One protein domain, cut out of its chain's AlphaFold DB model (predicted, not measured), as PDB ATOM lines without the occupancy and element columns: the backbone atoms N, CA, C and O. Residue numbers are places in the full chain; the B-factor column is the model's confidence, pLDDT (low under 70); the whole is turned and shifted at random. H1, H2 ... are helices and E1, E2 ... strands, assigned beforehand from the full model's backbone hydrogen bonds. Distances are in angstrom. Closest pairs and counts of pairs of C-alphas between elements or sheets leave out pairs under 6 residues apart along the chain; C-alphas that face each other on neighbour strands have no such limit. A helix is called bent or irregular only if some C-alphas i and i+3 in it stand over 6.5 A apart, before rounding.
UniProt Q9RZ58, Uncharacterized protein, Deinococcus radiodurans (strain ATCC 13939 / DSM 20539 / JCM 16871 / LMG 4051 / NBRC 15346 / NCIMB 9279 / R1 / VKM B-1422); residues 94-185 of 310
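AT A GLANCE: This is residues 94 to 185 of the 310 residues of an uncharacterized protein of Deinococcus radiodurans (strain ATCC 13939 / DSM 20539 / JCM 16871 / LMG 4051 / NBRC 15346 / NCIMB 9279 / R1 / VKM B-1422) (UniProt Q9RZ58). What shape does the model have? It is a long rod in two parts: a stalk of two long helices side by side, H1 and H4, which run opposite ways, and at the far end a small head with a sheet of three short strands and two short helices, H2 and H3, at its margin. How are the parts ordered? The printed part has 92 residues with four named helices and three named strands, in the order H1 E1 H2 H3 E2 E3 H4, and the mixed sheet runs E2 E1 E3. How large and how dense is it? It is mostly helix and extended, with a radius of gyration of the C-alphas of 19.3 A and spans of 58 by 23 by 19 A.

IN THESE COORDINATES: Where does the first element lie? H1, residues 94 to 115, runs 33.1 A from C-alpha 94 at (247.745, 221.196, 242.767) to C-alpha 115 at (250.991, 215.694, 210.294). It is irregular, with C-alphas 94 and 97 7.0 A apart. What follows it? E1 is residues 120 to 124, 12.6 A long; H2 is residues 126 to 134, 12.2 A; H3 is residues 139 to 144, 8.8 A. E2 is residues 153 to 155, 6.3 A, and E3 is residues 161 to 164, 9.7 A. Where does the last element end? H4, residues 170 to 185, is 22.4 A long and ends at C-alpha 185 at (257.462, 221.555, 240.342).

HOW THE PARTS SIT: How do the long helices stand? H1 and H4 touch at a shallow tilt of 20 degrees, opposite ways; their closest C-alphas, those of Tyr 102 and Ala 179, are 4.8 A apart. Every O i to N i+4 pair is within hydrogen-bond range in H2, H3 and H4, and 17 of 18 are in H1. How is the sheet paired? E1 and E3 are antiparallel at 155 degrees, with N 164 and O 120 at 3.1 A; E2 and E1 are parallel at 28 degrees, with N 123 and O 153 at 3.4 A. What joins E1 to E2? E1, H2, H3 and E2 form a strand-helix-strand unit, two parallel neighbour strands with helices between, and its crossover is right-handed. H2 only grazes the sheet with residues 126 to 132, and H3 only just does, with 5 pairs of C-alphas within 10 A.

THE WHOLE: How far does it reach? The two C-alphas farthest apart, those of Thr 94 and Gln 127, are 58.6 A apart. Are there cuts or long links? The printed part has no cut, and no link is long. Where is confidence low? The mean pLDDT of the printed part is 70.9, and residues 115 to 130, 132 and 140 to 166 are under 70.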
ATOM      1  N   THR A  94     246.716 220.202 243.108       79.69
ATOM      2  CA  THR A  94     247.745 221.196 242.767       79.69
ATOM      3  C   THR A  94     248.392 220.902 241.420       79.69
ATOM      4  O   THR A  94     248.556 221.795 240.591       79.69
ATOM      5  N   ALA A  95     248.704 219.632 241.153       84.94
ATOM      6  CA  ALA A  95     249.352 219.220 239.913       84.94
ATOM      7  C   ALA A  95     248.393 219.148 238.711       84.94
ATOM      8  O   ALA A  95     248.845 219.211 237.567       84.94
ATOM      9  N   LEU A  96     247.075 219.033 238.920       85.25
ATOM     10  CA  LEU A  96     246.105 218.795 237.842       85.25
ATOM     11  C   LEU A  96     246.114 219.869 236.732       85.25
ATOM     12  O   LEU A  96     246.076 219.491 235.555       85.25
ATOM     13  N   PRO A  97     246.178 221.186 237.022       87.12
ATOM     14  CA  PRO A  97     246.281 222.210 235.984       87.12
ATOM     15  C   PRO A  97     247.567 222.091 235.158       87.12
ATOM     16  O   PRO A  97     247.518 222.204 233.931       87.12
ATOM     17  N   ALA A  98     248.708 221.829 235.804       88.50
ATOM     18  CA  ALA A  98     249.977 221.593 235.120       88.50
ATOM     19  C   ALA A  98     249.908 220.321 234.261       88.50
ATOM     20  O   ALA A  98     250.259 220.349 233.083       88.50
ATOM     21  N   PHE A  99     249.331 219.243 234.794       89.44
ATOM     22  CA  PHE A  99     249.176 217.975 234.087       89.44
ATOM     23  C   PHE A  99     248.310 218.116 232.830       89.44
ATOM     24  O   PHE A  99     248.656 217.604 231.768       89.44
ATOM     25  N   ARG A 100     247.213 218.880 232.897       89.94
ATOM     26  CA  ARG A 100     246.381 219.181 231.719       89.94
ATOM     27  C   ARG A 100     247.157 219.935 230.638       89.94
ATOM     28  O   ARG A 100     246.996 219.626 229.457       89.94
ATOM     29  N   ARG A 101     247.991 220.909 231.024       90.50
ATOM     30  CA  ARG A 101     248.866 221.639 230.088       90.50
ATOM     31  C   ARG A 101     249.888 220.699 229.451       90.50
ATOM     32  O   ARG A 101     250.025 220.711 228.230       90.50
ATOM     33  N   TYR A 102     250.503 219.834 230.251       92.12
ATOM     34  CA  TYR A 102     251.452 218.824 229.791       92.12
ATOM     35  C   TYR A 102     250.847 217.851 228.769       92.12
ATOM     36  O   TYR A 102     251.384 217.683 227.674       92.12
ATOM     37  N   VAL A 103     249.679 217.270 229.071       91.81
ATOM     38  CA  VAL A 103     248.970 216.368 228.149       91.81
ATOM     39  C   VAL A 103     248.626 217.086 226.844       91.81
ATOM     40  O   VAL A 103     248.842 216.539 225.764       91.81
ATOM     41  N   LYS A 104     248.140 218.332 226.920       92.31
ATOM     42  CA  LYS A 104     247.841 219.139 225.730       92.31
ATOM     43  C   LYS A 104     249.090 219.370 224.872       92.31
ATOM     44  O   LYS A 104     249.008 219.189 223.660       92.31
ATOM     45  N   ALA A 105     250.214 219.748 225.479       89.81
ATOM     46  CA  ALA A 105     251.477 219.982 224.776       89.81
ATOM     47  C   ALA A 105     252.005 218.697 224.119       89.81
ATOM     48  O   ALA A 105     252.347 218.705 222.939       89.81
ATOM     49  N   THR A 106     251.963 217.576 224.841       89.38
ATOM     50  CA  THR A 106     252.399 216.261 224.346       89.38
ATOM     51  C   THR A 106     251.565 215.801 223.149       89.38
ATOM     52  O   THR A 106     252.108 215.409 222.116       89.38
ATOM     53  N   VAL A 107     250.232 215.886 223.250       89.00
ATOM     54  CA  VAL A 107     249.322 215.518 222.154       89.00
ATOM     55  C   VAL A 107     249.519 216.433 220.948       89.00
ATOM     56  O   VAL A 107     249.517 215.954 219.816       89.00
ATOM     57  N   LEU A 108     249.714 217.737 221.170       87.00
ATOM     58  CA  LEU A 108     249.965 218.695 220.096       87.00
ATOM     59  C   LEU A 108     251.288 218.405 219.381       87.00
ATOM     60  O   LEU A 108     251.304 218.339 218.153       87.00
ATOM     61  N   LEU A 109     252.371 218.167 220.127       87.44
ATOM     62  CA  LEU A 109     253.669 217.789 219.571       87.44
ATOM     63  C   LEU A 109     253.558 216.502 218.750       87.44
ATOM     64  O   LEU A 109     254.020 216.474 217.611       87.44
ATOM     65  N   ALA A 110     252.907 215.465 219.282       83.44
ATOM     66  CA  ALA A 110     252.696 214.209 218.564       83.44
ATOM     67  C   ALA A 110     251.868 214.419 217.287       83.44
ATOM     68  O   ALA A 110     252.228 213.932 216.216       83.44
ATOM     69  N   PHE A 111     250.782 215.192 217.368       82.06
ATOM     70  CA  PHE A 111     249.940 215.513 216.219       82.06
ATOM     71  C   PHE A 111     250.715 216.255 215.125       82.06
ATOM     72  O   PHE A 111     250.607 215.899 213.950       82.06
ATOM     73  N   ILE A 112     251.513 217.260 215.494       79.94
ATOM     74  CA  ILE A 112     252.315 218.043 214.550       79.94
ATOM     75  C   ILE A 112     253.459 217.202 213.996       79.94
ATOM     76  O   ILE A 112     253.670 217.225 212.792       79.94
ATOM     77  N   ALA A 113     254.145 216.396 214.804       77.62
ATOM     78  CA  ALA A 113     255.170 215.479 214.314       77.62
ATOM     79  C   ALA A 113     254.599 214.485 213.287       77.62
ATOM     80  O   ALA A 113     255.222 214.240 212.258       77.62
ATOM     81  N   HIS A 114     253.384 213.972 213.513       72.12
ATOM     82  CA  HIS A 114     252.716 213.070 212.573       72.12
ATOM     83  C   HIS A 114     252.161 213.765 211.319       72.12
ATOM     84  O   HIS A 114     252.182 213.167 210.245       72.12
ATOM     85  N   ARG A 115     251.633 214.995 211.426       67.56
ATOM     86  CA  ARG A 115     250.991 215.694 210.294       67.56
ATOM     87  C   ARG A 115     251.873 216.723 209.592       67.56
ATOM     88  O   ARG A 115     251.891 216.750 208.372       67.56
ATOM     89  N   GLY A 116     252.570 217.562 210.348       59.25
ATOM     90  CA  GLY A 116     253.411 218.655 209.852       59.25
ATOM     91  C   GLY A 116     254.917 218.380 209.901       59.25
ATOM     92  O   GLY A 116     255.677 219.173 209.365       59.25
ATOM     93  N   GLY A 117     255.368 217.284 210.521       52.97
ATOM     94  CA  GLY A 117     256.785 216.896 210.579       52.97
ATOM     95  C   GLY A 117     257.338 216.336 209.264       52.97
ATOM     96  O   GLY A 117     258.541 216.113 209.152       52.97
ATOM     97  N   PHE A 118     256.471 216.124 208.272       54.91
ATOM     98  CA  PHE A 118     256.821 215.656 206.938       54.91
ATOM     99  C   PHE A 118     256.501 216.739 205.914       54.91
ATOM    100  O   PHE A 118     255.517 217.461 206.048       54.91
ATOM    101  N   GLU A 119     257.319 216.826 204.872       53.16
ATOM    102  CA  GLU A 119     257.078 217.730 203.752       53.16
ATOM    103  C   GLU A 119     255.781 217.359 203.034       53.16
ATOM    104  O   GLU A 119     255.648 216.261 202.485       53.16
ATOM    105  N   GLU A 120     254.825 218.284 203.008       54.59
ATOM    106  CA  GLU A 120     253.634 218.127 202.185       54.59
ATOM    107  C   GLU A 120     253.965 218.508 200.736       54.59
ATOM    108  O   GLU A 120     254.500 219.583 200.447       54.59
ATOM    109  N   ARG A 121     253.650 217.595 199.811       54.31
ATOM    110  CA  ARG A 121     253.831 217.783 198.368       54.31
ATOM    111  C   ARG A 121     252.498 218.178 197.750       54.31
ATOM    112  O   ARG A 121     251.545 217.397 197.765       54.31
ATOM    113  N   VAL A 122     252.430 219.386 197.201       57.22
ATOM    114  CA  VAL A 122     251.244 219.886 196.499       57.22
ATOM    115  C   VAL A 122     251.498 219.811 194.997       57.22
ATOM    116  O   VAL A 122     252.414 220.453 194.489       57.22
ATOM    117  N   ALA A 123     250.676 219.040 194.283       54.19
ATOM    118  CA  ALA A 123     250.719 218.961 192.826       54.19
ATOM    119  C   ALA A 123     249.574 219.801 192.249       54.19
ATOM    120  O   ALA A 123     248.424 219.363 192.250       54.19
ATOM    121  N   LYS A 124     249.859 221.015 191.771       57.75
ATOM    122  CA  LYS A 124     248.852 221.831 191.080       57.75
ATOM    123  C   LYS A 124     248.800 221.402 189.619       57.75
ATOM    124  O   LYS A 124     249.775 221.568 188.894       57.75
ATOM    125  N   SER A 125     247.697 220.792 189.199       58.28
ATOM    126  CA  SER A 125     247.502 220.325 187.826       58.28
ATOM    127  C   SER A 125     246.016 220.238 187.526       58.28
ATOM    128  O   SER A 125     245.299 219.421 188.107       58.28
ATOM    129  N   ASP A 126     245.580 221.048 186.571       58.53
ATOM    130  CA  ASP A 126     244.183 221.130 186.153       58.53
ATOM    131  C   ASP A 126     243.733 219.786 185.539       58.53
ATOM    132  O   ASP A 126     242.610 219.333 185.748       58.53
ATOM    133  N   GLN A 127     244.652 219.066 184.880       65.31
ATOM    134  CA  GLN A 127     244.416 217.726 184.334       65.31
ATOM    135  C   GLN A 127     244.189 216.680 185.438       65.31
ATOM    136  O   GLN A 127     243.216 215.927 185.380       65.31
ATOM    137  N   LEU A 128     245.040 216.645 186.470       65.44
ATOM    138  CA  LEU A 128     244.866 215.725 187.603       65.44
ATOM    139  C   LEU A 128     243.631 216.079 188.439       65.44
ATOM    140  O   LEU A 128     242.981 215.183 188.977       65.44
ATOM    141  N   PHE A 129     243.278 217.364 188.525       64.25
ATOM    142  CA  PHE A 129     242.079 217.821 189.222       64.25
ATOM    143  C   PHE A 129     240.808 217.339 188.514       64.25
ATOM    144  O   PHE A 129     239.904 216.801 189.154       64.25
ATOM    145  N   GLN A 130     240.761 217.454 187.183       67.69
ATOM    146  CA  GLN A 130     239.645 216.940 186.385       67.69
ATOM    147  C   GLN A 130     239.540 215.413 186.463       67.69
ATOM    148  O   GLN A 130     238.434 214.889 186.604       67.69
ATOM    149  N   ILE A 131     240.666 214.691 186.451       70.56
ATOM    150  CA  ILE A 131     240.682 213.231 186.642       70.56
ATOM    151  C   ILE A 131     240.159 212.872 188.040       70.56
ATOM    152  O   ILE A 131     239.281 212.027 188.155       70.56
ATOM    153  N   ALA A 132     240.589 213.567 189.098       67.31
ATOM    154  CA  ALA A 132     240.087 213.340 190.458       67.31
ATOM    155  C   ALA A 132     238.582 213.611 190.617       67.31
ATOM    156  O   ALA A 132     237.929 212.968 191.440       67.31
ATOM    157  N   LYS A 133     238.031 214.549 189.839       71.38
ATOM    158  CA  LYS A 133     236.605 214.895 189.850       71.38
ATOM    159  C   LYS A 133     235.742 213.938 189.015       71.38
ATOM    160  O   LYS A 133     234.584 213.728 189.366       71.38
ATOM    161  N   SER A 134     236.280 213.394 187.923       76.88
ATOM    162  CA  SER A 134     235.547 212.551 186.962       76.88
ATOM    163  C   SER A 134     235.724 211.045 187.187       76.88
ATOM    164  O   SER A 134     234.762 210.302 187.013       76.88
ATOM    165  N   ASP A 135     236.905 210.604 187.624       75.38
ATOM    166  CA  ASP A 135     237.235 209.209 187.940       75.38
ATOM    167  C   ASP A 135     238.121 209.123 189.208       75.38
ATOM    168  O   ASP A 135     239.354 209.052 189.140       75.38
ATOM    169  N   PRO A 136     237.507 209.107 190.407       70.62
ATOM    170  CA  PRO A 136     238.226 209.108 191.683       70.62
ATOM    171  C   PRO A 136     239.045 207.838 191.968       70.62
ATOM    172  O   PRO A 136     239.739 207.778 192.990       70.62
ATOM    173  N   HIS A 137     238.917 206.788 191.152       73.69
ATOM    174  CA  HIS A 137     239.607 205.501 191.324       73.69
ATOM    175  C   HIS A 137     240.722 205.290 190.298       73.69
ATOM    176  O   HIS A 137     241.322 204.216 190.253       73.69
ATOM    177  N   ASN A 138     241.041 206.326 189.521       76.19
ATOM    178  CA  ASN A 138     242.082 206.264 188.515       76.19
ATOM    179  C   ASN A 138     243.449 205.849 189.119       76.19
ATOM    180  O   ASN A 138     243.884 206.454 190.111       76.19
ATOM    181  N   PRO A 139     244.164 204.870 188.526       73.44
ATOM    182  CA  PRO A 139     245.457 204.392 189.023       73.44
ATOM    183  C   PRO A 139     246.497 205.502 189.209       73.44
ATOM    184  O   PRO A 139     247.233 205.487 190.196       73.44
ATOM    185  N   LEU A 140     246.485 206.530 188.355       67.44
ATOM    186  CA  LEU A 140     247.400 207.675 188.441       67.44
ATOM    187  C   LEU A 140     247.231 208.469 189.751       67.44
ATOM    188  O   LEU A 140     248.200 208.978 190.312       67.44
ATOM    189  N   LEU A 141     246.009 208.538 190.299       65.75
ATOM    190  CA  LEU A 141     245.743 209.166 191.602       65.75
ATOM    191  C   LEU A 141     246.221 208.293 192.769       65.75
ATOM    192  O   LEU A 141     246.513 208.807 193.852       65.75
ATOM    193  N   SER A 142     246.273 206.974 192.572       64.00
ATOM    194  CA  SER A 142     246.772 206.025 193.569       64.00
ATOM    195  C   SER A 142     248.301 206.024 193.647       64.00
ATOM    196  O   SER A 142     248.837 205.980 194.751       64.00
ATOM    197  N   GLU A 143     248.991 206.200 192.516       62.22
ATOM    198  CA  GLU A 143     250.450 206.366 192.450       62.22
ATOM    199  C   GLU A 143     250.904 207.666 193.139       62.22
ATOM    200  O   GLU A 143     251.868 207.664 193.902       62.22
ATOM    201  N   LEU A 144     250.143 208.760 192.999       57.94
ATOM    202  CA  LEU A 144     250.404 210.022 193.711       57.94
ATOM    203  C   LEU A 144     250.271 209.901 195.241       57.94
ATOM    204  O   LEU A 144     250.968 210.597 195.977       57.94
ATOM    205  N   LYS A 145     249.408 209.007 195.747       54.91
ATOM    206  CA  LYS A 145     249.255 208.750 197.194       54.91
ATOM    207  C   LYS A 145     250.433 207.982 197.803       54.91
ATOM    208  O   LYS A 145     250.537 207.954 199.024       54.91
ATOM    209  N   GLN A 146     251.300 207.368 196.996       53.06
ATOM    210  CA  GLN A 146     252.428 206.568 197.490       53.06
ATOM    211  C   GLN A 146     253.669 207.403 197.853       53.06
ATOM    212  O   GLN A 146     254.628 206.865 198.398       53.06
ATOM    213  N   VAL A 147     253.661 208.722 197.621       51.41
ATOM    214  CA  VAL A 147     254.818 209.612 197.861       51.41
ATOM    215  C   VAL A 147     254.885 210.148 199.311       51.41
ATOM    216  O   VAL A 147     255.522 211.165 199.581       51.41
ATOM    217  N   GLY A 148     254.249 209.472 200.274       47.28
ATOM    218  CA  GLY A 148     254.348 209.779 201.708       47.28
ATOM    219  C   GLY A 148     253.061 209.506 202.502       47.28
ATOM    220  O   GLY A 148     252.036 209.158 201.918       47.28
ATOM    221  N   PRO A 149     253.083 209.667 203.842       43.50
ATOM    222  CA  PRO A 149     251.933 209.382 204.710       43.50
ATOM    223  C   PRO A 149     250.775 210.389 204.583       43.50
ATOM    224  O   PRO A 149     249.659 210.078 205.002       43.50
ATOM    225  N   ASN A 150     251.000 211.570 203.988       48.88
ATOM    226  CA  ASN A 150     249.979 212.605 203.812       48.88
ATOM    227  C   ASN A 150     249.652 212.843 202.329       48.88
ATOM    228  O   ASN A 150     250.522 212.886 201.464       48.88
ATOM    229  N   LYS A 151     248.347 212.963 202.052       52.25
ATOM    230  CA  LYS A 151     247.735 213.013 200.715       52.25
ATOM    231  C   LYS A 151     248.278 214.184 199.887       52.25
ATOM    232  O   LYS A 151     248.157 215.327 200.318       52.25
ATOM    233  N   VAL A 152     248.737 213.917 198.660       54.53
ATOM    234  CA  VAL A 152     248.949 214.962 197.642       54.53
ATOM    235  C   VAL A 152     247.631 215.711 197.433       54.53
ATOM    236  O   VAL A 152     246.619 215.111 197.058       54.53
ATOM    237  N   ARG A 153     247.618 217.018 197.716       54.72
ATOM    238  CA  ARG A 153     246.476 217.890 197.414       54.72
ATOM    239  C   ARG A 153     246.611 218.387 195.981       54.72
ATOM    240  O   ARG A 153     247.604 219.032 195.650       54.72
ATOM    241  N   VAL A 154     245.615 218.078 195.155       55.97
ATOM    242  CA  VAL A 154     245.529 218.561 193.775       55.97
ATOM    243  C   VAL A 154     244.707 219.845 193.764       55.97
ATOM    244  O   VAL A 154     243.561 219.841 194.211       55.97
ATOM    245  N   MET A 155     245.304 220.944 193.305       57.47
ATOM    246  CA  MET A 155     244.652 222.253 193.204       57.47
ATOM    247  C   MET A 155     244.656 222.740 191.750       57.47
ATOM    248  O   MET A 155     245.593 222.451 191.006       57.47
ATOM    249  N   ASP A 156     243.591 223.441 191.369       49.28
ATOM    250  CA  ASP A 156     243.375 224.038 190.046       49.28
ATOM    251  C   ASP A 156     244.147 225.364 189.977       49.28
ATOM    252  O   ASP A 156     243.726 226.366 190.561       49.28
ATOM    253  N   SER A 157     245.348 225.330 189.396       48.31
ATOM    254  CA  SER A 157     246.181 226.516 189.163       48.31
ATOM    255  C   SER A 157     247.419 226.153 188.331       48.31
ATOM    256  O   SER A 157     248.454 225.791 188.894       48.31
ATOM    257  N   GLY A 158     247.345 226.275 187.004       53.38
ATOM    258  CA  GLY A 158     248.456 226.684 186.123       53.38
ATOM    259  C   GLY A 158     249.753 225.855 186.105       53.38
ATOM    260  O   GLY A 158     250.701 226.273 185.449       53.38
ATOM    261  N   GLY A 159     249.819 224.711 186.791       50.84
ATOM    262  CA  GLY A 159     250.993 223.837 186.820       50.84
ATOM    263  C   GLY A 159     252.160 224.363 187.664       50.84
ATOM    264  O   GLY A 159     253.158 224.812 187.110       50.84
ATOM    265  N   SER A 160     252.096 224.257 188.998       51.84
ATOM    266  CA  SER A 160     253.281 224.414 189.864       51.84
ATOM    267  C   SER A 160     253.370 223.316 190.928       51.84
ATOM    268  O   SER A 160     252.367 222.749 191.366       51.84
ATOM    269  N   TYR A 161     254.598 222.987 191.320       46.47
ATOM    270  CA  TYR A 161     254.888 222.027 192.378       46.47
ATOM    271  C   TYR A 161     255.479 222.787 193.562       46.47
ATOM    272  O   TYR A 161     256.597 223.289 193.467       46.47
ATOM    273  N   ASP A 162     254.735 222.862 194.663       55.62
ATOM    274  CA  ASP A 162     255.184 223.567 195.864       55.62
ATOM    275  C   ASP A 162     255.500 222.542 196.959       55.62
ATOM    276  O   ASP A 162     254.684 221.673 197.287       55.62
ATOM    277  N   ARG A 163     256.709 222.642 197.519       55.66
ATOM    278  CA  ARG A 163     257.152 221.880 198.690       55.66
ATOM    279  C   ARG A 163     256.869 222.737 199.917       55.66
ATOM    280  O   ARG A 163     257.502 223.776 200.085       55.66
ATOM    281  N   LEU A 164     255.911 222.332 200.746       60.41
ATOM    282  CA  LEU A 164     255.699 222.998 202.029       60.41
ATOM    283  C   LEU A 164     256.796 222.545 202.994       60.41
ATOM    284  O   LEU A 164     257.025 221.343 203.160       60.41
ATOM    285  N   GLU A 165     257.494 223.507 203.596       61.94
ATOM    286  CA  GLU A 165     258.492 223.209 204.619       61.94
ATOM    287  C   GLU A 165     257.829 222.509 205.816       61.94
ATOM    288  O   GLU A 165     256.709 222.869 206.199       61.94
ATOM    289  N   PRO A 166     258.497 221.513 206.419       67.31
ATOM    290  CA  PRO A 166     257.983 220.863 207.611       67.31
ATOM    291  C   PRO A 166     257.891 221.870 208.759       67.31
ATOM    292  O   PRO A 166     258.721 222.769 208.919       67.31
ATOM    293  N   VAL A 167     256.875 221.696 209.597       72.31
ATOM    294  CA  VAL A 167     256.665 222.518 210.786       72.31
ATOM    295  C   VAL A 167     257.851 222.336 211.733       72.31
ATOM    296  O   VAL A 167     258.223 221.214 212.085       72.31
ATOM    297  N   LYS A 168     258.439 223.450 212.182       78.12
ATOM    298  CA  LYS A 168     259.548 223.438 213.141       78.12
ATOM    299  C   LYS A 168     259.077 222.854 214.476       78.12
ATOM    300  O   LYS A 168     258.285 223.459 215.187       78.12
ATOM    301  N   LEU A 169     259.591 221.677 214.836       82.50
ATOM    302  CA  LEU A 169     259.202 220.975 216.068       82.50
ATOM    303  C   LEU A 169     259.870 221.527 217.338       82.50
ATOM    304  O   LEU A 169     259.456 221.163 218.434       82.50
ATOM    305  N   ALA A 170     260.908 222.359 217.209       83.75
ATOM    306  CA  ALA A 170     261.709 222.835 218.340       83.75
ATOM    307  C   ALA A 170     260.862 223.578 219.389       83.75
ATOM    308  O   ALA A 170     260.916 223.231 220.563       83.75
ATOM    309  N   GLU A 171     260.009 224.504 218.949       85.12
ATOM    310  CA  GLU A 171     259.127 225.284 219.830       85.12
ATOM    311  C   GLU A 171     258.129 224.390 220.586       85.12
ATOM    312  O   GLU A 171     257.854 224.602 221.763       85.12
ATOM    313  N   TYR A 172     257.622 223.335 219.942       84.75
ATOM    314  CA  TYR A 172     256.694 222.388 220.570       84.75
ATOM    315  C   TYR A 172     257.383 221.439 221.555       84.75
ATOM    316  O   TYR A 172     256.766 221.020 222.532       84.75
ATOM    317  N   ARG A 173     258.659 221.104 221.317       85.44
ATOM    318  CA  ARG A 173     259.482 220.340 222.269       85.44
ATOM    319  C   ARG A 173     259.792 221.164 223.514       85.44
ATOM    320  O   ARG A 173     259.714 220.636 224.613       85.44
ATOM    321  N   GLU A 174     260.100 222.446 223.344       87.25
ATOM    322  CA  GLU A 174     260.299 223.368 224.464       87.25
ATOM    323  C   GLU A 174     259.017 223.532 225.292       87.25
ATOM    324  O   GLU A 174     259.046 223.351 226.505       87.25
ATOM    325  N   GLN A 175     257.865 223.723 224.641       87.12
ATOM    326  CA  GLN A 175     256.571 223.784 225.333       87.12
ATOM    327  C   GLN A 175     256.231 222.500 226.109       87.12
ATOM    328  O   GLN A 175     255.663 222.579 227.198       87.12
ATOM    329  N   GLU A 176     256.540 221.315 225.566       90.56
ATOM    330  CA  GLU A 176     256.337 220.040 226.270       90.56
ATOM    331  C   GLU A 176     257.278 219.901 227.470       90.56
ATOM    332  O   GLU A 176     256.808 219.567 228.562       90.56
ATOM    333  N   ARG A 177     258.561 220.241 227.300       87.31
ATOM    334  CA  ARG A 177     259.571 220.231 228.367       87.31
ATOM    335  C   ARG A 177     259.178 221.154 229.516       87.31
ATOM    336  O   ARG A 177     259.182 220.725 230.668       87.31
ATOM    337  N   ASP A 178     258.813 222.394 229.216       88.31
ATOM    338  CA  ASP A 178     258.461 223.385 230.231       88.31
ATOM    339  C   ASP A 178     257.162 222.979 230.952       88.31
ATOM    340  O   ASP A 178     257.077 223.031 232.178       88.31
ATOM    341  N   ALA A 179     256.172 222.443 230.225       88.06
ATOM    342  CA  ALA A 179     254.959 221.907 230.842       88.06
ATOM    343  C   ALA A 179     255.228 220.665 231.717       88.06
ATOM    344  O   ALA A 179     254.557 220.474 232.733       88.06
ATOM    345  N   LYS A 180     256.205 219.822 231.355       87.56
ATOM    346  CA  LYS A 180     256.664 218.691 232.178       87.56
ATOM    347  C   LYS A 180     257.348 219.184 233.455       87.56
ATOM    348  O   LYS A 180     257.095 218.636 234.531       87.56
ATOM    349  N   ALA A 181     258.180 220.219 233.345       86.06
ATOM    350  CA  ALA A 181     258.840 220.856 234.480       86.06
ATOM    351  C   ALA A 181     257.819 221.470 235.454       86.06
ATOM    352  O   ALA A 181     257.929 221.250 236.658       86.06
ATOM    353  N   ASP A 182     256.767 222.121 234.949       87.12
ATOM    354  CA  ASP A 182     255.663 222.643 235.765       87.12
ATOM    355  C   ASP A 182     254.953 221.540 236.571       87.12
ATOM    356  O   ASP A 182     254.622 221.737 237.741       87.12
ATOM    357  N   VAL A 183     254.713 220.366 235.969       88.12
ATOM    358  CA  VAL A 183     254.110 219.214 236.674       88.12
ATOM    359  C   VAL A 183     255.024 218.726 237.791       88.12
ATOM    360  O   VAL A 183     254.559 218.463 238.898       88.12
ATOM    361  N   ARG A 184     256.324 218.609 237.505       84.12
ATOM    362  CA  ARG A 184     257.341 218.201 238.481       84.12
ATOM    363  C   ARG A 184     257.426 219.187 239.645       84.12
ATOM    364  O   ARG A 184     257.359 218.760 240.795       84.12
ATOM    365  N   GLY A 185     257.471 220.486 239.346       83.25
ATOM    366  CA  GLY A 185     257.462 221.555 240.342       83.25
ATOM    367  C   GLY A 185     256.220 221.515 241.233       83.25
ATOM    368  O   GLY A 185     256.347 221.566 242.452       83.25
TER     369      GLY A 185